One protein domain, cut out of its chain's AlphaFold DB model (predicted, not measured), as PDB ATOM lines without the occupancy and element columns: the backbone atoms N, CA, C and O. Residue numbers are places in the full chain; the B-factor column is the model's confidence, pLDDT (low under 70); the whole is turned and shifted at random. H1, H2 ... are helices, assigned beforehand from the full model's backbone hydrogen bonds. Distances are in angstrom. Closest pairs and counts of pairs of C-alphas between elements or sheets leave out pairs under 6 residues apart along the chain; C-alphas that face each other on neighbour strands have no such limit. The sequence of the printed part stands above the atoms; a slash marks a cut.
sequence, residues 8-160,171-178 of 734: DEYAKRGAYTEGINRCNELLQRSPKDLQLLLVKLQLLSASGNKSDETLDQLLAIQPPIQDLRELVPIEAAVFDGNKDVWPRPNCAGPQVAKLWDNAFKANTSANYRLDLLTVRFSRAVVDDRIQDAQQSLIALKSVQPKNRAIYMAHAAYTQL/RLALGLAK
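AT A GLANCE: This is residues 8 to 160 and 171 to 178 of the 734 residues of an uncharacterized protein of Zasmidium cellare ATCC 36951 (UniProt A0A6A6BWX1). The model is a slab of helices standing roughly side by side, mostly in two layers: H3, H5 and H7 run the same way in one, H4, H6 and H8 run the other way in the second. H2 stands beside H3 at one end and H9 beside H8 at the other, with short H1 and H10 at the far ends; contacts between H5, H6 and H7 are few. The printed part has 161 residues, with ten named helices, H1 to H10 in chain order, and no named strand; the class is all helix. It is compact, with a radius of gyration of the C-alphas of 17.5 A, and only just elongated, spanning 57 by 37 by 22 A.

IN THESE COORDINATES: The longest helix, H7, holds residues 110 to 126, 24.4 A from C-alpha 110 at (32.301, 24.468, 4.833) to C-alpha 126. After it come H8, residues 130 to 143, 20.1 A; H9, residues 148 to 160, 18.5 A; and H10, residues 171 to 178, ending at C-alpha 178 at (50.311, 6.224, -11.956). Before it come H6, residues 94 to 106, 17.9 A; H5, residues 68 to 81, 19.9 A; H4, residues 52 to 59; H3, residues 34 to 47, 19.9 A; H2, residues 16 to 27, 16.4 A; and H1, residues 8 to 13, beginning at C-alpha 8 at (20.216, 46.518, -21.335).

HOW THE PARTS SIT: H5, H6 and H7 form an up-and-down bundle, each running against the one before. H7 and H8 are a hairpin at a shallow tilt of 19 degrees, closest at C-alphas 121 and 133, 4.9 A. H8 and H9, also a hairpin, touch at Leu 137 and His 154, C-alphas 5.5 A apart. H9 touches H10 with residues 155 to 159 alone, at a tilt of 35.1 degrees, only just steep; the closest C-alphas, 155 and 173, are 5.1 A apart. H6 touches H7 with residues 100 to 104 alone, closest at C-alphas 104 and 113, 5.7 A. H3 touches H5, the same way, closest at C-alphas 45 and 81, 3.9 A. H4 touches H6, closest at C-alphas 59 and 99, 6.2 A. H2 and H3 are a hairpin, C-alphas 20 and 40 being closest at 5.7 A. H1 and H2 only just touch, only at the corner, with 3 pairs of C-alphas within 8 A, closest at 10 and 16, 5.7 A. Every O i to N i+4 pair is within hydrogen-bond range in H2, H3, H4, H6, H7, H8, H9 and H10; H5 has 9 of 10 and H1 1 of 2.

THE WHOLE: The C-alphas farthest apart, of Arg 29 and Lys 178, are 57.7 A apart. Residues 161 to 170 are not printed; C-alphas 160 and 171 across the cut are 12.2 A apart. H5 to H6, residues 82 to 93, is a long link. Mean pLDDT of the printed part is 93.3, and no printed residue is under 70.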
ATOM      1  N   ASP A   8      21.230  46.679 -20.285       89.44
ATOM      2  CA  ASP A   8      20.216  46.518 -21.335       89.44
ATOM      3  C   ASP A   8      19.807  47.832 -22.008       89.44
ATOM      4  O   ASP A   8      19.523  47.858 -23.207       89.44
ATOM      5  N   GLU A   9      19.753  48.927 -21.247       89.62
ATOM      6  CA  GLU A   9      19.391  50.250 -21.760       89.62
ATOM      7  C   GLU A   9      20.386  50.732 -22.818       89.62
ATOM      8  O   GLU A   9      19.984  51.187 -23.894       89.62
ATOM      9  N   TYR A  10      21.682  50.585 -22.541       89.25
ATOM     10  CA  TYR A  10      22.745  51.023 -23.442       89.25
ATOM     11  C   TYR A  10      23.038  49.993 -24.534       89.25
ATOM     12  O   TYR A  10      23.261  50.381 -25.683       89.25
ATOM     13  N   ALA A  11      22.953  48.696 -24.226       84.88
ATOM     14  CA  ALA A  11      23.164  47.617 -25.186       84.88
ATOM     15  C   ALA A  11      22.128  47.642 -26.321       84.88
ATOM     16  O   ALA A  11      22.497  47.540 -27.489       84.88
ATOM     17  N   LYS A  12      20.842  47.881 -26.018       85.38
ATOM     18  CA  LYS A  12      19.781  47.995 -27.043       85.38
ATOM     19  C   LYS A  12      20.001  49.155 -28.015       85.38
ATOM     20  O   LYS A  12      19.578  49.072 -29.166       85.38
ATOM     21  N   ARG A  13      20.632  50.236 -27.548       84.69
ATOM     22  CA  ARG A  13      20.932  51.439 -28.339       84.69
ATOM     23  C   ARG A  13      22.315  51.392 -29.001       84.69
ATOM     24  O   ARG A  13      22.615  52.281 -29.788       84.69
ATOM     25  N   GLY A  14      23.160  50.410 -28.667       82.19
ATOM     26  CA  GLY A  14      24.579  50.395 -29.047       82.19
ATOM     27  C   GLY A  14      25.387  51.560 -28.454       82.19
ATOM     28  O   GLY A  14      26.459  51.888 -28.954       82.19
ATOM     29  N   ALA A  15      24.880  52.214 -27.404       89.06
ATOM     30  CA  ALA A  15      25.430  53.443 -26.830       89.06
ATOM     31  C   ALA A  15      26.383  53.144 -25.656       89.06
ATOM     32  O   ALA A  15      26.222  53.664 -24.552       89.06
ATOM     33  N   TYR A  16      27.365  52.265 -25.877       91.44
ATOM     34  CA  TYR A  16      28.247  51.772 -24.810       91.44
ATOM     35  C   TYR A  16      29.088  52.881 -24.165       91.44
ATOM     36  O   TYR A  16      29.206  52.931 -22.944       91.44
ATOM     37  N   THR A  17      29.621  53.809 -24.963       91.06
ATOM     38  CA  THR A  17      30.431  54.941 -24.480       91.06
ATOM     39  C   THR A  17      29.630  55.898 -23.597       91.06
ATOM     40  O   THR A  17      30.119  56.321 -22.552       91.06
ATOM     41  N   GLU A  18      28.376  56.186 -23.967       91.25
ATOM     42  CA  GLU A  18      27.431  56.976 -23.163       91.25
ATOM     43  C   GLU A  18      27.223  56.327 -21.785       91.25
ATOM     44  O   GLU A  18      27.347  56.990 -20.753       91.25
ATOM     45  N   GLY A  19      26.989  55.010 -21.760       91.56
ATOM     46  CA  GLY A  19      26.806  54.255 -20.521       91.56
ATOM     47  C   GLY A  19      28.058  54.207 -19.643       91.56
ATOM     48  O   GLY A  19      27.961  54.387 -18.428       91.56
ATOM     49  N   ILE A  20      29.242  54.027 -20.239       92.75
ATOM     50  CA  ILE A  20      30.523  54.016 -19.511       92.75
ATOM     51  C   ILE A  20      30.771  55.375 -18.849       92.75
ATOM     52  O   ILE A  20      31.085  55.433 -17.658       92.75
ATOM     53  N   ASN A  21      30.574  56.470 -19.589       93.12
ATOM     54  CA  ASN A  21      30.727  57.825 -19.059       93.12
ATOM     55  C   ASN A  21      29.764  58.079 -17.902       93.12
ATOM     56  O   ASN A  21      30.168  58.593 -16.857       93.12
ATOM     57  N   ARG A  22      28.514  57.627 -18.038       91.88
ATOM     58  CA  ARG A  22      27.526  57.745 -16.970       91.88
ATOM     59  C   ARG A  22      27.921  56.969 -15.713       91.88
ATOM     60  O   ARG A  22      27.745  57.475 -14.605       91.88
ATOM     61  N   CYS A  23      28.471  55.765 -15.866       92.69
ATOM     62  CA  CYS A  23      28.992  54.998 -14.736       92.69
ATOM     63  C   CYS A  23      30.156  55.736 -14.063       92.69
ATOM     64  O   CYS A  23      30.171  55.846 -12.840       92.69
ATOM     65  N   ASN A  24      31.085  56.304 -14.837       93.44
ATOM     66  CA  ASN A  24      32.211  57.073 -14.301       93.44
ATOM     67  C   ASN A  24      31.748  58.278 -13.461       93.44
ATOM     68  O   ASN A  24      32.257  58.478 -12.360       93.44
ATOM     69  N   GLU A  25      30.752  59.042 -13.923       93.50
ATOM     70  CA  GLU A  25      30.175  60.170 -13.168       93.50
ATOM     71  C   GLU A  25      29.583  59.748 -11.816       93.50
ATOM     72  O   GLU A  25      29.727  60.448 -10.812       93.50
ATOM     73  N   LEU A  26      28.882  58.612 -11.780       92.19
ATOM     74  CA  LEU A  26      28.246  58.119 -10.558       92.19
ATOM     75  C   LEU A  26      29.268  57.489  -9.603       92.19
ATOM     76  O   LEU A  26      29.198  57.720  -8.395       92.19
ATOM     77  N   LEU A  27      30.272  56.788 -10.137       93.31
ATOM     78  CA  LEU A  27      31.371  56.210  -9.363       93.31
ATOM     79  C   LEU A  27      32.264  57.279  -8.716       93.31
ATOM     80  O   LEU A  27      32.820  57.025  -7.654       93.31
ATOM     81  N   GLN A  28      32.339  58.504  -9.254       91.56
ATOM     82  CA  GLN A  28      32.999  59.617  -8.547       91.56
ATOM     83  C   GLN A  28      32.341  59.925  -7.193       91.56
ATOM     84  O   GLN A  28      33.019  60.340  -6.254       91.56
ATOM     85  N   ARG A  29      31.023  59.723  -7.076       90.75
ATOM     86  CA  ARG A  29      30.267  59.945  -5.832       90.75
ATOM     87  C   ARG A  29      30.231  58.705  -4.946       90.75
ATOM     88  O   ARG A  29      30.120  58.823  -3.728       90.75
ATOM     89  N   SER A  30      30.288  57.519  -5.544       89.25
ATOM     90  CA  SER A  30      30.193  56.235  -4.845       89.25
ATOM     91  C   SER A  30      31.179  55.228  -5.451       89.25
ATOM     92  O   SER A  30      30.775  54.326  -6.179       89.25
ATOM     93  N   PRO A  31      32.487  55.355  -5.154       89.19
ATOM     94  CA  PRO A  31      33.544  54.619  -5.860       89.19
ATOM     95  C   PRO A  31      33.573  53.113  -5.580       89.19
ATOM     96  O   PRO A  31      34.249  52.374  -6.283       89.19
ATOM     97  N   LYS A  32      32.859  52.654  -4.547       90.56
ATOM     98  CA  LYS A  32      32.764  51.240  -4.147       90.56
ATOM     99  C   LYS A  32      31.393  50.628  -4.448       90.56
ATOM    100  O   LYS A  32      31.058  49.587  -3.892       90.56
ATOM    101  N   ASP A  33      30.576  51.296  -5.258       93.06
ATOM    102  CA  ASP A  33      29.269  50.773  -5.642       93.06
ATOM    103  C   ASP A  33      29.440  49.580  -6.592       93.06
ATOM    104  O   ASP A  33      29.830  49.726  -7.752       93.06
ATOM    105  N   LEU A  34      29.151  48.388  -6.073       92.75
ATOM    106  CA  LEU A  34      29.302  47.128  -6.789       92.75
ATOM    107  C   LEU A  34      28.438  47.056  -8.052       92.75
ATOM    108  O   LEU A  34      28.900  46.565  -9.079       92.75
ATOM    109  N   GLN A  35      27.199  47.550  -7.993       92.38
ATOM    110  CA  GLN A  35      26.275  47.468  -9.124       92.38
ATOM    111  C   GLN A  35      26.738  48.384 -10.257       92.38
ATOM    112  O   GLN A  35      26.741  47.977 -11.418       92.38
ATOM    113  N   LEU A  36      27.214  49.589  -9.931       93.56
ATOM    114  CA  LEU A  36      27.794  50.498 -10.925       93.56
ATOM    115  C   LEU A  36      29.086  49.943 -11.541       93.56
ATOM    116  O   LEU A  36      29.283  50.076 -12.750       93.56
ATOM    117  N   LEU A  37      29.948  49.305 -10.744       95.19
ATOM    118  CA  LEU A  37      31.166  48.660 -11.247       95.19
ATOM    119  C   LEU A  37      30.854  47.463 -12.153       95.19
ATOM    120  O   LEU A  37      31.483  47.322 -13.199       95.19
ATOM    121  N   LEU A  38      29.857  46.645 -11.804       94.56
ATOM    122  CA  LEU A  38      29.411  45.523 -12.630       94.56
ATOM    123  C   LEU A  38      28.828  46.000 -13.966       94.56
ATOM    124  O   LEU A  38      29.230  45.507 -15.018       94.56
ATOM    125  N   VAL A  39      27.935  46.996 -13.951       94.75
ATOM    126  CA  VAL A  39      27.379  47.567 -15.190       94.75
ATOM    127  C   VAL A  39      28.492  48.171 -16.049       94.75
ATOM    128  O   VAL A  39      28.531  47.938 -17.257       94.75
ATOM    129  N   LYS A  40      29.446  48.891 -15.442       95.06
ATOM    130  CA  LYS A  40      30.620  49.415 -16.155       95.06
ATOM    131  C   LYS A  40      31.438  48.290 -16.792       95.06
ATOM    132  O   LYS A  40      31.797  48.406 -17.962       95.06
ATOM    133  N   LEU A  41      31.702  47.208 -16.061       95.38
ATOM    134  CA  LEU A  41      32.431  46.044 -16.563       95.38
ATOM    135  C   LEU A  41      31.717  45.396 -17.757       95.38
ATOM    136  O   LEU A  41      32.357  45.132 -18.773       95.38
ATOM    137  N   GLN A  42      30.401  45.193 -17.673       94.25
ATOM    138  CA  GLN A  42      29.592  44.644 -18.769       94.25
ATOM    139  C   GLN A  42      29.650  45.532 -20.021       94.25
ATOM    140  O   GLN A  42      29.813  45.032 -21.133       94.25
ATOM    141  N   LEU A  43      29.571  46.857 -19.856       93.44
ATOM    142  CA  LEU A  43      29.661  47.804 -20.971       93.44
ATOM    143  C   LEU A  43      31.065  47.852 -21.592       93.44
ATOM    144  O   LEU A  43      31.182  47.911 -22.818       93.44
ATOM    145  N   LEU A  44      32.124  47.813 -20.778       92.88
ATOM    146  CA  LEU A  44      33.509  47.737 -21.262       92.88
ATOM    147  C   LEU A  44      33.731  46.451 -22.064       92.88
ATOM    148  O   LEU A  44      34.210  46.513 -23.194       92.88
ATOM    149  N   SER A  45      33.274  45.323 -21.525       91.19
ATOM    150  CA  SER A  45      33.404  44.004 -22.150       91.19
ATOM    151  C   SER A  45      32.641  43.924 -23.475       91.19
ATOM    152  O   SER A  45      33.199  43.525 -24.492       91.19
ATOM    153  N   ALA A  46      31.395  44.407 -23.520       87.38
ATOM    154  CA  ALA A  46      30.597  44.421 -24.748       87.38
ATOM    155  C   ALA A  46      31.135  45.373 -25.834       87.38
ATOM    156  O   ALA A  46      30.826  45.187 -27.011       87.38
ATOM    157  N   SER A  47      31.914  46.391 -25.451       86.56
ATOM    158  CA  SER A  47      32.516  47.358 -26.378       86.56
ATOM    159  C   SER A  47      33.959  47.032 -26.778       86.56
ATOM    160  O   SER A  47      34.522  47.763 -27.589       86.56
ATOM    161  N   GLY A  48      34.554  45.962 -26.236       82.44
ATOM    162  CA  GLY A  48      35.953  45.590 -26.483       82.44
ATOM    163  C   GLY A  48      36.978  46.523 -25.824       82.44
ATOM    164  O   GLY A  48      38.147  46.525 -26.201       82.44
ATOM    165  N   ASN A  49      36.555  47.344 -24.856       85.12
ATOM    166  CA  ASN A  49      37.438  48.243 -24.117       85.12
ATOM    167  C   ASN A  49      38.103  47.524 -22.934       85.12
ATOM    168  O   ASN A  49      37.540  46.596 -22.357       85.12
ATOM    169  N   LYS A  50      39.287  47.999 -22.520       87.00
ATOM    170  CA  LYS A  50      40.032  47.422 -21.388       87.00
ATOM    171  C   LYS A  50      39.225  47.485 -20.089       87.00
ATOM    172  O   LYS A  50      38.753  48.551 -19.694       87.00
ATOM    173  N   SER A  51      39.122  46.349 -19.406       90.75
ATOM    174  CA  SER A  51      38.364  46.186 -18.160       90.75
ATOM    175  C   SER A  51      39.224  46.097 -16.895       90.75
ATOM    176  O   SER A  51      38.663  46.128 -15.799       90.75
ATOM    177  N   ASP A  52      40.555  46.021 -17.023       91.69
ATOM    178  CA  ASP A  52      41.488  45.743 -15.917       91.69
ATOM    179  C   ASP A  52      41.304  46.681 -14.717       91.69
ATOM    180  O   ASP A  52      41.133  46.220 -13.593       91.69
ATOM    181  N   GLU A  53      41.221  47.992 -14.955       92.00
ATOM    182  CA  GLU A  53      41.046  48.982 -13.881       92.00
ATOM    183  C   GLU A  53      39.735  48.790 -13.105       92.00
ATOM    184  O   GLU A  53      39.668  49.025 -11.899       92.00
ATOM    185  N   THR A  54      38.669  48.369 -13.791       94.31
ATOM    186  CA  THR A  54      37.366  48.130 -13.151       94.31
ATOM    187  C   THR A  54      37.400  46.830 -12.346       94.31
ATOM    188  O   THR A  54      36.827  46.769 -11.259       94.31
ATOM    189  N   LEU A  55      38.126  45.815 -12.826       95.25
ATOM    190  CA  LEU A  55      38.375  44.577 -12.083       95.25
ATOM    191  C   LEU A  55      39.225  44.823 -10.829       95.25
ATOM    192  O   LEU A  55      38.919  44.274  -9.771       95.25
ATOM    193  N   ASP A  56      40.232  45.694 -10.906       95.25
ATOM    194  CA  ASP A  56      41.033  46.092  -9.745       95.25
ATOM    195  C   ASP A  56      40.194  46.848  -8.702       95.25
ATOM    196  O   ASP A  56      40.339  46.621  -7.498       95.25
ATOM    197  N   GLN A  57      39.257  47.697  -9.143       94.56
ATOM    198  CA  GLN A  57      38.297  48.366  -8.255       94.56
ATOM    199  C   GLN A  57      37.364  47.369  -7.558       94.56
ATOM    200  O   GLN A  57      37.149  47.487  -6.352       94.56
ATOM    201  N   LEU A  58      36.861  46.360  -8.281       95.50
ATOM    202  CA  LEU A  58      36.055  45.272  -7.714       95.50
ATOM    203  C   LEU A  58      36.851  44.449  -6.688       95.50
ATOM    204  O   LEU A  58      36.345  44.149  -5.606       95.50
ATOM    205  N   LEU A  59      38.117  44.138  -6.981       94.88
ATOM    206  CA  LEU A  59      39.028  43.442  -6.064       94.88
ATOM    207  C   LEU A  59      39.323  44.226  -4.781       94.88
ATOM    208  O   LEU A  59      39.596  43.619  -3.741       94.88
ATOM    209  N   ALA A  60      39.304  45.557  -4.848       93.94
ATOM    210  CA  ALA A  60      39.592  46.437  -3.720       93.94
ATOM    211  C   ALA A  60      38.404  46.621  -2.752       93.94
ATOM    212  O   ALA A  60      38.566  47.257  -1.702       93.94
ATOM    213  N   ILE A  61      37.216  46.088  -3.069       93.94
ATOM    214  CA  ILE A  61      36.036  46.166  -2.198       93.94
ATOM    215  C   ILE A  61      36.289  45.399  -0.889       93.94
ATOM    216  O   ILE A  61      36.834  44.295  -0.876       93.94
ATOM    217  N   GLN A  62      35.910  46.023   0.230       90.50
ATOM    218  CA  GLN A  62      36.017  45.465   1.578       90.50
ATOM    219  C   GLN A  62      34.673  45.624   2.308       90.50
ATOM    220  O   GLN A  62      34.172  46.754   2.354       90.50
ATOM    221  N   PRO A  63      34.108  44.553   2.902       90.44
ATOM    222  CA  PRO A  63      34.614  43.171   2.895       90.44
ATOM    223  C   PRO A  63      34.638  42.554   1.479       90.44
ATOM    224  O   PRO A  63      33.948  43.067   0.599       90.44
ATOM    225  N   PRO A  64      35.427  41.486   1.233       93.81
ATOM    226  CA  PRO A  64      35.485  40.848  -0.080       93.81
ATOM    227  C   PRO A  64      34.109  40.378  -0.554       93.81
ATOM    228  O   PRO A  64      33.306  39.895   0.250       93.81
ATOM    229  N   ILE A  65      33.882  40.477  -1.865       94.69
ATOM    230  CA  ILE A  65      32.690  39.964  -2.548       94.69
ATOM    231  C   ILE A  65      32.615  38.453  -2.303       94.69
ATOM    232  O   ILE A  65      33.556  37.730  -2.618       94.69
ATOM    233  N   GLN A  66      31.518  37.986  -1.706       93.69
ATOM    234  CA  GLN A  66      31.331  36.579  -1.325       93.69
ATOM    235  C   GLN A  66      30.094  35.942  -1.958       93.69
ATOM    236  O   GLN A  66      30.027  34.714  -2.015       93.69
ATOM    237  N   ASP A  67      29.117  36.739  -2.401       92.75
ATOM    238  CA  ASP A  67      27.870  36.229  -2.972       92.75
ATOM    239  C   ASP A  67      28.104  35.713  -4.399       92.75
ATOM    240  O   ASP A  67      28.636  36.411  -5.267       92.75
ATOM    241  N   LEU A  68      27.666  34.481  -4.661       94.12
ATOM    242  CA  LEU A  68      27.672  33.889  -5.997       94.12
ATOM    243  C   LEU A  68      26.879  34.726  -7.006       94.12
ATOM    244  O   LEU A  68      27.274  34.804  -8.168       94.12
ATOM    245  N   ARG A  69      25.805  35.393  -6.569       93.62
ATOM    246  CA  ARG A  69      24.987  36.279  -7.415       93.62
ATOM    247  C   ARG A  69      25.754  37.500  -7.918       93.62
ATOM    248  O   ARG A  69      25.308  38.133  -8.867       93.62
ATOM    249  N   GLU A  70      26.888  37.816  -7.300       93.81
ATOM    250  CA  GLU A  70      27.756  38.936  -7.660       93.81
ATOM    251  C   GLU A  70      28.999  38.452  -8.419       93.81
ATOM    252  O   GLU A  70      29.355  39.028  -9.444       93.81
ATOM    253  N   LEU A  71      29.624  37.354  -7.973       95.38
ATOM    254  CA  LEU A  71      30.810  36.774  -8.618       95.38
ATOM    255  C   LEU A  71      30.519  36.261 -10.034       95.38
ATOM    256  O   LEU A  71      31.302  36.500 -10.954       95.38
ATOM    257  N   VAL A  72      29.381  35.585 -10.216       95.88
ATOM    258  CA  VAL A  72      29.008  34.963 -11.492       95.88
ATOM    259  C   VAL A  72      28.835  36.000 -12.613       95.88
ATOM    260  O   VAL A  72      29.455  35.825 -13.663       95.88
ATOM    261  N   PRO A  73      28.076  37.101 -12.432       94.69
ATOM    262  CA  PRO A  73      27.981  38.146 -13.452       94.69
ATOM    263  C   PRO A  73      29.300  38.859 -13.769       94.69
ATOM    264  O   PRO A  73      29.496  39.260 -14.915       94.69
ATOM    265  N   ILE A  74      30.201  39.025 -12.787       95.50
ATOM    266  CA  ILE A  74      31.527  39.629 -13.014       95.50
ATOM    267  C   ILE A  74      32.341  38.755 -13.971       95.50
ATOM    268  O   ILE A  74      32.872  39.241 -14.966       95.50
ATOM    269  N   GLU A  75      32.413  37.458 -13.681       95.06
ATOM    270  CA  GLU A  75      33.123  36.489 -14.512       95.06
ATOM    271  C   GLU A  75      32.497  36.358 -15.908       95.06
ATOM    272  O   GLU A  75      33.223  36.376 -16.901       95.06
ATOM    273  N   ALA A  76      31.163  36.292 -15.993       93.50
ATOM    274  CA  ALA A  76      30.442  36.238 -17.265       93.50
ATOM    275  C   ALA A  76      30.757  37.450 -18.156       93.50
ATOM    276  O   ALA A  76      31.022  37.284 -19.342       93.50
ATOM    277  N   ALA A  77      30.819  38.657 -17.579       93.62
ATOM    278  CA  ALA A  77      31.172  39.858 -18.328       93.62
ATOM    279  C   ALA A  77      32.582  39.761 -18.936       93.62
ATOM    280  O   ALA A  77      32.765  40.079 -20.108       93.62
ATOM    281  N   VAL A  78      33.570  39.273 -18.174       93.12
ATOM    282  CA  VAL A  78      34.944  39.086 -18.674       93.12
ATOM    283  C   VAL A  78      35.002  38.023 -19.771       93.12
ATOM    284  O   VAL A  78      35.705  38.209 -20.765       93.12
ATOM    285  N   PHE A  79      34.264  36.923 -19.623       91.00
ATOM    286  CA  PHE A  79      34.172  35.892 -20.654       91.00
ATOM    287  C   PHE A  79      33.571  36.447 -21.955       91.00
ATOM    288  O   PHE A  79      34.177  36.312 -23.020       91.00
ATOM    289  N   ASP A  80      32.450  37.166 -21.860       88.56
ATOM    290  CA  ASP A  80      31.794  37.810 -23.003       88.56
ATOM    291  C   ASP A  80      32.703  38.835 -23.694       88.56
ATOM    292  O   ASP A  80      32.679  38.957 -24.922       88.56
ATOM    293  N   GLY A  81      33.537  39.550 -22.932       89.50
ATOM    294  CA  GLY A  81      34.537  40.476 -23.473       89.50
ATOM    295  C   GLY A  81      35.633  39.793 -24.295       89.50
ATOM    296  O   GLY A  81      36.208  40.414 -25.185       89.50
ATOM    297  N   ASN A  82      35.882  38.505 -24.051       90.38
ATOM    298  CA  ASN A  82      36.874  37.700 -24.764       90.38
ATOM    299  C   ASN A  82      36.265  36.802 -25.855       90.38
ATOM    300  O   ASN A  82      36.981  36.003 -26.458       90.38
ATOM    301  N   LYS A  83      34.963  36.919 -26.151       87.75
ATOM    302  CA  LYS A  83      34.261  36.024 -27.095       87.75
ATOM    303  C   LYS A  83      34.853  35.996 -28.511       87.75
ATOM    304  O   LYS A  83      34.719  34.980 -29.199       87.75
ATOM    305  N   ASP A  84      35.483  37.103 -28.917       90.56
ATOM    306  CA  ASP A  84      36.102  37.324 -30.228       90.56
ATOM    307  C   ASP A  84      37.648  37.241 -30.187       90.56
ATOM    308  O   ASP A  84      38.301  37.453 -31.206       90.56
ATOM    309  N   VAL A  85      38.244  36.867 -29.046       90.88
ATOM    310  CA  VAL A  85      39.692  36.625 -28.911       90.88
ATOM    311  C   VAL A  85      40.038  35.206 -29.364       90.88
ATOM    312  O   VAL A  85      39.390  34.245 -28.948       90.88
ATOM    313  N   TRP A  86      41.083  35.066 -30.188       91.38
ATOM    314  CA  TRP A  86      41.576  33.778 -30.686       91.38
ATOM    315  C   TRP A  86      43.086  33.586 -30.433       91.38
ATOM    316  O   TRP A  86      43.858  34.497 -30.739       91.38
ATOM    317  N   PRO A  87      43.530  32.403 -29.962       90.62
ATOM    318  CA  PRO A  87      42.699  31.333 -29.408       90.62
ATOM    319  C   PRO A  87      41.939  31.820 -28.168       90.62
ATOM    320  O   PRO A  87      42.349  32.785 -27.519       90.62
ATOM    321  N   ARG A  88      40.810  31.175 -27.852       88.00
ATOM    322  CA  ARG A  88      40.041  31.553 -26.661       88.00
ATOM    323  C   ARG A  88      40.898  31.363 -25.401       88.00
ATOM    324  O   ARG A  88      41.569  30.337 -25.287       88.00
ATOM    325  N   PRO A  89      40.894  32.319 -24.456       91.94
ATOM    326  CA  PRO A  89      41.631  32.164 -23.210       91.94
ATOM    327  C   PRO A  89      41.106  30.992 -22.374       91.94
ATOM    328  O   PRO A  89      39.910  30.892 -22.114       91.94
ATOM    329  N   ASN A  90      42.015  30.161 -21.859       93.50
ATOM    330  CA  ASN A  90      41.672  29.044 -20.968       93.50
ATOM    331  C   ASN A  90      41.337  29.480 -19.528       93.50
ATOM    332  O   ASN A  90      41.052  28.627 -18.685       93.50
ATOM    333  N   CYS A  91      41.400  30.780 -19.222       94.12
ATOM    334  CA  CYS A  91      41.032  31.354 -17.930       94.12
ATOM    335  C   CYS A  91      40.381  32.736 -18.079       94.12
ATOM    336  O   CYS A  91      40.614  33.446 -19.057       94.12
ATOM    337  N   ALA A  92      39.623  33.150 -17.064       92.38
ATOM    338  CA  ALA A  92      39.038  34.490 -16.948       92.38
ATOM    339  C   ALA A  92      40.037  35.553 -16.433       92.38
ATOM    340  O   ALA A  92      39.657  36.680 -16.121       92.38
ATOM    341  N   GLY A  93      41.321  35.201 -16.329       92.75
ATOM    342  CA  GLY A  93      42.389  36.092 -15.891       92.75
ATOM    343  C   GLY A  93      42.627  36.117 -14.371       92.75
ATOM    344  O   GLY A  93      41.817  35.634 -13.569       92.75
ATOM    345  N   PRO A  94      43.770  36.681 -13.944       94.25
ATOM    346  CA  PRO A  94      44.226  36.612 -12.559       94.25
ATOM    347  C   PRO A  94      43.346  37.415 -11.595       94.25
ATOM    348  O   PRO A  94      43.197  37.014 -10.440       94.25
ATOM    349  N   GLN A  95      42.738  38.523 -12.041       95.12
ATOM    350  CA  GLN A  95      41.858  39.315 -11.183       95.12
ATOM    351  C   GLN A  95      40.594  38.537 -10.796       95.12
ATOM    352  O   GLN A  95      40.230  38.499  -9.621       95.12
ATOM    353  N   VAL A  96      39.961  37.861 -11.761       95.56
ATOM    354  CA  VAL A  96      38.765  37.040 -11.518       95.56
ATOM    355  C   VAL A  96      39.104  35.843 -10.633       95.56
ATOM    356  O   VAL A  96      38.414  35.601  -9.643       95.56
ATOM    357  N   ALA A  97      40.215  35.147 -10.901       95.25
ATOM    358  CA  ALA A  97      40.679  34.055 -10.043       95.25
ATOM    359  C   ALA A  97      40.873  34.512  -8.584       95.25
ATOM    360  O   ALA A  97      40.438  33.842  -7.646       95.25
ATOM    361  N   LYS A  98      41.454  35.702  -8.385       96.12
ATOM    362  CA  LYS A  98      41.669  36.282  -7.057       96.12
ATOM    363  C   LYS A  98      40.366  36.682  -6.354       96.12
ATOM    364  O   LYS A  98      40.303  36.565  -5.131       96.12
ATOM    365  N   LEU A  99      39.333  37.120  -7.082       96.44
ATOM    366  CA  LEU A  99      38.000  37.372  -6.512       96.44
ATOM    367  C   LEU A  99      37.418  36.090  -5.906       96.44
ATOM    368  O   LEU A  99      37.039  36.085  -4.735       96.44
ATOM    369  N   TRP A 100      37.433  34.993  -6.667       96.44
ATOM    370  CA  TRP A 100      36.982  33.684  -6.191       96.44
ATOM    371  C   TRP A 100      37.801  33.179  -4.996       96.44
ATOM    372  O   TRP A 100      37.235  32.692  -4.016       96.44
ATOM    373  N   ASP A 101      39.126  33.335  -5.030       95.19
ATOM    374  CA  ASP A 101      39.999  32.922  -3.927       95.19
ATOM    375  C   ASP A 101      39.758  33.746  -2.653       95.19
ATOM    376  O   ASP A 101      39.768  33.204  -1.545       95.19
ATOM    377  N   ASN A 102      39.537  35.058  -2.789       95.69
ATOM    378  CA  ASN A 102      39.198  35.936  -1.670       95.69
ATOM    379  C   ASN A 102      37.841  35.560  -1.069       95.69
ATOM    380  O   ASN A 102      37.725  35.489   0.155       95.69
ATOM    381  N   ALA A 103      36.848  35.265  -1.910       95.50
ATOM    382  CA  ALA A 103      35.532  34.806  -1.482       95.50
ATOM    383  C   ALA A 103      35.619  33.484  -0.701       95.50
ATOM    384  O   ALA A 103      35.079  33.370   0.402       95.50
ATOM    385  N   PHE A 104      36.377  32.510  -1.218       94.88
ATOM    386  CA  PHE A 104      36.619  31.228  -0.551       94.88
ATOM    387  C   PHE A 104      37.306  31.399   0.813       94.88
ATOM    388  O   PHE A 104      36.881  30.802   1.807       94.88
ATOM    389  N   LYS A 105      38.357  32.228   0.881       93.56
ATOM    390  CA  LYS A 105      39.117  32.482   2.118       93.56
ATOM    391  C   LYS A 105      38.291  33.230   3.165       93.56
ATOM    392  O   LYS A 105      38.387  32.892   4.343       93.56
ATOM    393  N   ALA A 106      37.501  34.218   2.745       93.19
ATOM    394  CA  ALA A 106      36.691  35.050   3.633       93.19
ATOM    395  C   ALA A 106      35.494  34.296   4.231       93.19
ATOM    396  O   ALA A 106      35.110  34.566   5.368       93.19
ATOM    397  N   ASN A 107      34.926  33.335   3.500       90.56
ATOM    398  CA  ASN A 107      33.794  32.561   3.993       90.56
ATOM    399  C   ASN A 107      34.246  31.500   5.004       90.56
ATOM    400  O   ASN A 107      35.278  30.872   4.800       90.56
ATOM    401  N   THR A 108      33.491  31.254   6.073       89.19
ATOM    402  CA  THR A 108      33.818  30.250   7.106       89.19
ATOM    403  C   THR A 108      32.979  28.975   7.010       89.19
ATOM    404  O   THR A 108      33.341  27.962   7.605       89.19
ATOM    405  N   SER A 109      31.880  28.990   6.248       92.62
ATOM    406  CA  SER A 109      30.988  27.841   6.086       92.62
ATOM    407  C   SER A 109      31.598  26.802   5.145       92.62
ATOM    408  O   SER A 109      31.886  27.090   3.984       92.62
ATOM    409  N   ALA A 110      31.767  25.570   5.632       89.00
ATOM    410  CA  ALA A 110      32.301  24.468   4.833       89.00
ATOM    411  C   ALA A 110      31.404  24.134   3.627       89.00
ATOM    412  O   ALA A 110      31.919  23.926   2.531       89.00
ATOM    413  N   ASN A 111      30.080  24.146   3.818       91.06
ATOM    414  CA  ASN A 111      29.120  23.870   2.746       91.06
ATOM    415  C   ASN A 111      29.171  24.963   1.677       91.06
ATOM    416  O   ASN A 111      29.328  24.661   0.503       91.06
ATOM    417  N   TYR A 112      29.171  26.234   2.083       93.06
ATOM    418  CA  TYR A 112      29.221  27.334   1.119       93.06
ATOM    419  C   TYR A 112      30.553  27.386   0.359       93.06
ATOM    420  O   TYR A 112      30.588  27.705  -0.824       93.06
ATOM    421  N   ARG A 113      31.670  27.044   1.016       93.25
ATOM    422  CA  ARG A 113      32.968  26.888   0.345       93.25
ATOM    423  C   ARG A 113      32.939  25.789  -0.718       93.25
ATOM    424  O   ARG A 113      33.563  25.958  -1.761       93.25
ATOM    425  N   LEU A 114      32.239  24.684  -0.459       93.38
ATOM    426  CA  LEU A 114      32.053  23.611  -1.434       93.38
ATOM    427  C   LEU A 114      31.180  24.073  -2.606       93.38
ATOM    428  O   LEU A 114      31.569  23.870  -3.755       93.38
ATOM    429  N   ASP A 115      30.063  24.743  -2.321       93.56
ATOM    430  CA  ASP A 115      29.164  25.301  -3.337       93.56
ATOM    431  C   ASP A 115      29.912  26.290  -4.238       93.56
ATOM    432  O   ASP A 115      29.844  26.205  -5.462       93.56
ATOM    433  N   LEU A 116      30.707  27.180  -3.638       95.69
ATOM    434  CA  LEU A 116      31.507  28.175  -4.347       95.69
ATOM    435  C   LEU A 116      32.478  27.533  -5.339       95.69
ATOM    436  O   LEU A 116      32.552  27.949  -6.494       95.69
ATOM    437  N   LEU A 117      33.206  26.503  -4.908       96.00
ATOM    438  CA  LEU A 117      34.156  25.807  -5.770       96.00
ATOM    439  C   LEU A 117      33.470  24.941  -6.835       96.00
ATOM    440  O   LEU A 117      33.980  24.840  -7.949       96.00
ATOM    441  N   THR A 118      32.322  24.344  -6.514       95.38
ATOM    442  CA  THR A 118      31.540  23.530  -7.455       95.38
ATOM    443  C   THR A 118      30.938  24.401  -8.556       95.38
ATOM    444  O   THR A 118      31.048  24.057  -9.728       95.38
ATOM    445  N   VAL A 119      30.394  25.573  -8.204       96.06
ATOM    446  CA  VAL A 119      29.890  26.559  -9.174       96.06
ATOM    447  C   VAL A 119      31.024  27.129 -10.026       96.06
ATOM    448  O   VAL A 119      30.863  27.271 -11.235       96.06
ATOM    449  N   ARG A 120      32.188  27.431  -9.434       96.31
ATOM    450  CA  ARG A 120      33.359  27.880 -10.205       96.31
ATOM    451  C   ARG A 120      33.811  26.809 -11.203       96.31
ATOM    452  O   ARG A 120      34.081  27.139 -12.354       96.31
ATOM    453  N   PHE A 121      33.856  25.541 -10.782       97.31
ATOM    454  CA  PHE A 121      34.185  24.416 -11.657       97.31
ATOM    455  C   PHE A 121      33.177  24.279 -12.803       97.31
ATOM    456  O   PHE A 121      33.586  24.320 -13.959       97.31
ATOM    457  N   SER A 122      31.877  24.179 -12.505       96.38
ATOM    458  CA  SER A 122      30.849  23.965 -13.529       96.38
ATOM    459  C   SER A 122      30.827  25.088 -14.563       96.38
ATOM    460  O   SER A 122      30.793  24.821 -15.761       96.38
ATOM    461  N   ARG A 123      30.951  26.347 -14.126       95.44
ATOM    462  CA  ARG A 123      31.051  27.500 -15.028       95.44
ATOM    463  C   ARG A 123      32.316  27.479 -15.869       95.44
ATOM    464  O   ARG A 123      32.248  27.745 -17.061       95.44
ATOM    465  N   ALA A 124      33.461  27.150 -15.275       96.38
ATOM    466  CA  ALA A 124      34.703  27.039 -16.025       96.38
ATOM    467  C   ALA A 124      34.607  25.960 -17.114       96.38
ATOM    468  O   ALA A 124      35.071  26.188 -18.225       96.38
ATOM    469  N   VAL A 125      33.952  24.829 -16.839       95.81
ATOM    470  CA  VAL A 125      33.676  23.801 -17.852       95.81
ATOM    471  C   VAL A 125      32.738  24.332 -18.934       95.81
ATOM    472  O   VAL A 125      33.076  24.260 -20.114       95.81
ATOM    473  N   VAL A 126      31.601  24.933 -18.566       93.62
ATOM    474  CA  VAL A 126      30.633  25.490 -19.530       93.62
ATOM    475  C   VAL A 126      31.247  26.572 -20.416       93.62
ATOM    476  O   VAL A 126      30.972  26.615 -21.609       93.62
ATOM    477  N   ASP A 127      32.164  27.375 -19.895       91.81
ATOM    478  CA  ASP A 127      32.850  28.422 -20.654       91.81
ATOM    479  C   ASP A 127      34.099  27.912 -21.404       91.81
ATOM    480  O   ASP A 127      34.775  28.689 -22.075       91.81
ATOM    481  N   ASP A 128      34.426  26.619 -21.300       92.44
ATOM    482  CA  ASP A 128      35.641  25.999 -21.856       92.44
ATOM    483  C   ASP A 128      36.964  26.567 -21.300       92.44
ATOM    484  O   ASP A 128      38.017  26.559 -21.936       92.44
ATOM    485  N   ARG A 129      36.933  27.058 -20.061       95.06
ATOM    486  CA  ARG A 129      38.089  27.583 -19.326       95.06
ATOM    487  C   ARG A 129      38.794  26.462 -18.569       95.06
ATOM    488  O   ARG A 129      38.713  26.353 -17.343       95.06
ATOM    489  N   ILE A 130      39.513  25.625 -19.315       95.81
ATOM    490  CA  ILE A 130      40.173  24.409 -18.802       95.81
ATOM    491  C   ILE A 130      41.115  24.719 -17.621       95.81
ATOM    492  O   ILE A 130      41.188  23.951 -16.656       95.81
ATOM    493  N   GLN A 131      41.804  25.867 -17.641       96.44
ATOM    494  CA  GLN A 131      42.728  26.257 -16.571       96.44
ATOM    495  C   GLN A 131      41.981  26.608 -15.276       96.44
ATOM    496  O   GLN A 131      42.397  26.188 -14.195       96.44
ATOM    497  N   ASP A 132      40.862  27.326 -15.371       97.12
ATOM    498  CA  ASP A 132      40.030  27.653 -14.206       97.12
ATOM    499  C   ASP A 132      39.334  26.405 -13.639       97.12
ATOM    500  O   ASP A 132      39.200  26.270 -12.415       97.12
ATOM    501  N   ALA A 133      38.952  25.457 -14.502       97.44
ATOM    502  CA  ALA A 133      38.401  24.167 -14.094       97.44
ATOM    503  C   ALA A 133      39.438  23.352 -13.299       97.44
ATOM    504  O   ALA A 133      39.145  22.886 -12.194       97.44
ATOM    505  N   GLN A 134      40.683  23.263 -13.788       97.50
ATOM    506  CA  GLN A 134      41.784  22.611 -13.068       97.50
ATOM    507  C   GLN A 134      42.044  23.271 -11.704       97.50
ATOM    508  O   GLN A 134      42.145  22.572 -10.693       97.50
ATOM    509  N   GLN A 135      42.129  24.606 -11.644       96.25
ATOM    510  CA  GLN A 135      42.341  25.332 -10.384       96.25
ATOM    511  C   GLN A 135      41.227  25.060  -9.368       96.25
ATOM    512  O   GLN A 135      41.502  24.822  -8.187       96.25
ATOM    513  N   SER A 136      39.977  25.031  -9.832       96.94
ATOM    514  CA  SER A 136      38.817  24.707  -8.998       96.94
ATOM    515  C   SER A 136      38.901  23.278  -8.460       96.94
ATOM    516  O   SER A 136      38.678  23.057  -7.271       96.94
ATOM    517  N   LEU A 137      39.325  22.313  -9.284       97.50
ATOM    518  CA  LEU A 137      39.534  20.922  -8.872       97.50
ATOM    519  C   LEU A 137      40.675  20.758  -7.857       97.50
ATOM    520  O   LEU A 137      40.553  19.961  -6.927       97.50
ATOM    521  N   ILE A 138      41.763  21.527  -7.977       96.69
ATOM    522  CA  ILE A 138      42.851  21.546  -6.982       96.69
ATOM    523  C   ILE A 138      42.318  22.024  -5.626       96.69
ATOM    524  O   ILE A 138      42.574  21.389  -4.596       96.69
ATOM    525  N   ALA A 139      41.545  23.112  -5.620       95.75
ATOM    526  CA  ALA A 139      40.927  23.635  -4.408       95.75
ATOM    527  C   ALA A 139      39.911  22.638  -3.820       95.75
ATOM    528  O   ALA A 139      39.981  22.332  -2.627       95.75
ATOM    529  N   LEU A 140      39.045  22.044  -4.647       95.94
ATOM    530  CA  LEU A 140      38.083  21.013  -4.237       95.94
ATOM    531  C   LEU A 140      38.775  19.800  -3.620       95.94
ATOM    532  O   LEU A 140      38.373  19.331  -2.557       95.94
ATOM    533  N   LYS A 141      39.868  19.333  -4.226       95.25
ATOM    534  CA  LYS A 141      40.676  18.225  -3.706       95.25
ATOM    535  C   LYS A 141      41.282  18.544  -2.341       95.25
ATOM    536  O   LYS A 141      41.416  17.642  -1.521       95.25
ATOM    537  N   SER A 142      41.641  19.801  -2.073       92.69
ATOM    538  CA  SER A 142      42.141  20.201  -0.751       92.69
ATOM    539  C   SER A 142      41.054  20.154   0.331       92.69
ATOM    540  O   SER A 142      41.338  19.782   1.468       92.69
ATOM    541  N   VAL A 143      39.806  20.469  -0.033       92.56
ATOM    542  CA  VAL A 143      38.639  20.445   0.867       92.56
ATOM    543  C   VAL A 143      38.104  19.017   1.051       92.56
ATOM    544  O   VAL A 143      37.708  18.644   2.152       92.56
ATOM    545  N   GLN A 144      38.128  18.200  -0.005       92.69
ATOM    546  CA  GLN A 144      37.638  16.818  -0.031       92.69
ATOM    547  C   GLN A 144      38.714  15.824  -0.520       92.69
ATOM    548  O   GLN A 144      38.546  15.170  -1.551       92.69
ATOM    549  N   PRO A 145      39.815  15.623   0.227       90.19
ATOM    550  CA  PRO A 145      40.960  14.830  -0.236       90.19
ATOM    551  C   PRO A 145      40.669  13.335  -0.428       90.19
ATOM    552  O   PRO A 145      41.433  12.644  -1.098       90.19
ATOM    553  N   LYS A 146      39.581  12.825   0.164       90.62
ATOM    554  CA  LYS A 146      39.154  11.423   0.041       90.62
ATOM    555  C   LYS A 146      38.266  11.162  -1.179       90.62
ATOM    556  O   LYS A 146      38.008  10.003  -1.487       90.62
ATOM    557  N   ASN A 147      37.788  12.206  -1.854       92.69
ATOM    558  CA  ASN A 147      36.913  12.054  -3.007       92.69
ATOM    559  C   ASN A 147      37.742  11.677  -4.248       92.69
ATOM    560  O   ASN A 147      38.465  12.500  -4.816       92.69
ATOM    561  N   ARG A 148      37.647  10.406  -4.652       94.19
ATOM    562  CA  ARG A 148      38.401   9.852  -5.784       94.19
ATOM    563  C   ARG A 148      37.923  10.395  -7.136       94.19
ATOM    564  O   ARG A 148      38.756  10.539  -8.028       94.19
ATOM    565  N   ALA A 149      36.650  10.774  -7.270       94.56
ATOM    566  CA  ALA A 149      36.122  11.384  -8.493       94.56
ATOM    567  C   ALA A 149      36.757  12.760  -8.745       94.56
ATOM    568  O   ALA A 149      37.264  13.015  -9.834       94.56
ATOM    569  N   ILE A 150      36.868  13.610  -7.715       96.25
ATOM    570  CA  ILE A 150      37.586  14.898  -7.821       96.25
ATOM    571  C   ILE A 150      39.049  14.673  -8.230       96.25
ATOM    572  O   ILE A 150      39.600  15.430  -9.029       96.25
ATOM    573  N   TYR A 151      39.689  13.618  -7.716       96.75
ATOM    574  CA  TYR A 151      41.053  13.270  -8.113       96.75
ATOM    575  C   TYR A 151      41.137  12.877  -9.595       96.75
ATOM    576  O   TYR A 151      42.029  13.367 -10.288       96.75
ATOM    577  N   MET A 152      40.246  12.002 -10.076       96.19
ATOM    578  CA  MET A 152      40.220  11.577 -11.482       96.19
ATOM    579  C   MET A 152      39.942  12.760 -12.412       96.19
ATOM    580  O   MET A 152      40.691  12.970 -13.361       96.19
ATOM    581  N   ALA A 153      38.950  13.595 -12.090       96.88
ATOM    582  CA  ALA A 153      38.673  14.820 -12.835       96.88
ATOM    583  C   ALA A 153      39.899  15.745 -12.862       96.88
ATOM    584  O   ALA A 153      40.296  16.217 -13.923       96.88
ATOM    585  N   HIS A 154      40.573  15.952 -11.725       97.69
ATOM    586  CA  HIS A 154      41.802  16.749 -11.679       97.69
ATOM    587  C   HIS A 154      42.892  16.194 -12.608       97.69
ATOM    588  O   HIS A 154      43.554  16.970 -13.297       97.69
ATOM    589  N   ALA A 155      43.074  14.870 -12.662       97.44
ATOM    590  CA  ALA A 155      44.020  14.246 -13.588       97.44
ATOM    591  C   ALA A 155      43.622  14.480 -15.056       97.44
ATOM    592  O   ALA A 155      44.482  14.832 -15.862       97.44
ATOM    593  N   ALA A 156      42.330  14.363 -15.380       97.12
ATOM    594  CA  ALA A 156      41.810  14.595 -16.726       97.12
ATOM    595  C   ALA A 156      42.014  16.048 -17.192       97.12
ATOM    596  O   ALA A 156      42.635  16.270 -18.226       97.12
ATOM    597  N   TYR A 157      41.597  17.048 -16.405       97.38
ATOM    598  CA  TYR A 157      41.786  18.467 -16.759       97.38
ATOM    599  C   TYR A 157      43.260  18.890 -16.776       97.38
ATOM    600  O   TYR A 157      43.648  19.748 -17.564       97.38
ATOM    601  N   THR A 158      44.111  18.254 -15.964       97.56
ATOM    602  CA  THR A 158      45.570  18.427 -16.072       97.56
ATOM    603  C   THR A 158      46.080  17.903 -17.417       97.56
ATOM    604  O   THR A 158      46.873  18.573 -18.068       97.56
ATOM    605  N   GLN A 159      45.592  16.748 -17.882       96.19
ATOM    606  CA  GLN A 159      45.940  16.230 -19.206       96.19
ATOM    607  C   GLN A 159      45.409  17.116 -20.343       96.19
ATOM    608  O   GLN A 159      46.106  17.275 -21.341       96.19
ATOM    609  N   LEU A 160      44.211  17.692 -20.211       95.75
ATOM    610  CA  LEU A 160      43.631  18.585 -21.224       95.75
ATOM    611  C   LEU A 160      44.435  19.882 -21.418       95.75
ATOM    612  O   LEU A 160      44.450  20.429 -22.513       95.75
ATOM    613  N   ARG A 171      53.470  15.473 -17.556       95.19
ATOM    614  CA  ARG A 171      54.206  14.780 -16.486       95.19
ATOM    615  C   ARG A 171      53.404  14.725 -15.189       95.19
ATOM    616  O   ARG A 171      53.410  13.697 -14.509       95.19
ATOM    617  N   LEU A 172      52.696  15.804 -14.853       96.44
ATOM    618  CA  LEU A 172      51.800  15.841 -13.696       96.44
ATOM    619  C   LEU A 172      50.607  14.893 -13.878       96.44
ATOM    620  O   LEU A 172      50.333  14.100 -12.976       96.44
ATOM    621  N   ALA A 173      49.943  14.922 -15.034       96.75
ATOM    622  CA  ALA A 173      48.833  14.030 -15.360       96.75
ATOM    623  C   ALA A 173      49.259  12.555 -15.296       96.75
ATOM    624  O   ALA A 173      48.580  11.742 -14.665       96.75
ATOM    625  N   LEU A 174      50.431  12.224 -15.845       96.44
ATOM    626  CA  LEU A 174      51.000  10.878 -15.790       96.44
ATOM    627  C   LEU A 174      51.286  10.440 -14.353       96.44
ATOM    628  O   LEU A 174      50.977   9.313 -13.972       96.44
ATOM    629  N   GLY A 175      51.849  11.331 -13.532       96.69
ATOM    630  CA  GLY A 175      52.086  11.070 -12.112       96.69
ATOM    631  C   GLY A 175      50.792  10.808 -11.335       96.69
ATOM    632  O   GLY A 175      50.739   9.887 -10.517       96.69
ATOM    633  N   LEU A 176      49.732  11.572 -11.617       96.75
ATOM    634  CA  LEU A 176      48.406  11.369 -11.026       96.75
ATOM    635  C   LEU A 176      47.791  10.030 -11.465       96.75
ATOM    636  O   LEU A 176      47.281   9.294 -10.622       96.75
ATOM    637  N   ALA A 177      47.889   9.682 -12.751       96.88
ATOM    638  CA  ALA A 177      47.404   8.412 -13.288       96.88
ATOM    639  C   ALA A 177      48.143   7.208 -12.674       96.88
ATOM    640  O   ALA A 177      47.509   6.285 -12.165       96.88
ATOM    641  N   LYS A 178      49.483   7.252 -12.615       96.94
ATOM    642  CA  LYS A 178      50.311   6.224 -11.956       96.94
ATOM    643  C   LYS A 178      49.916   6.025 -10.499       96.94
ATOM    644  O   LYS A 178      49.782   4.892 -10.041       96.94
TER     645      LYS A 178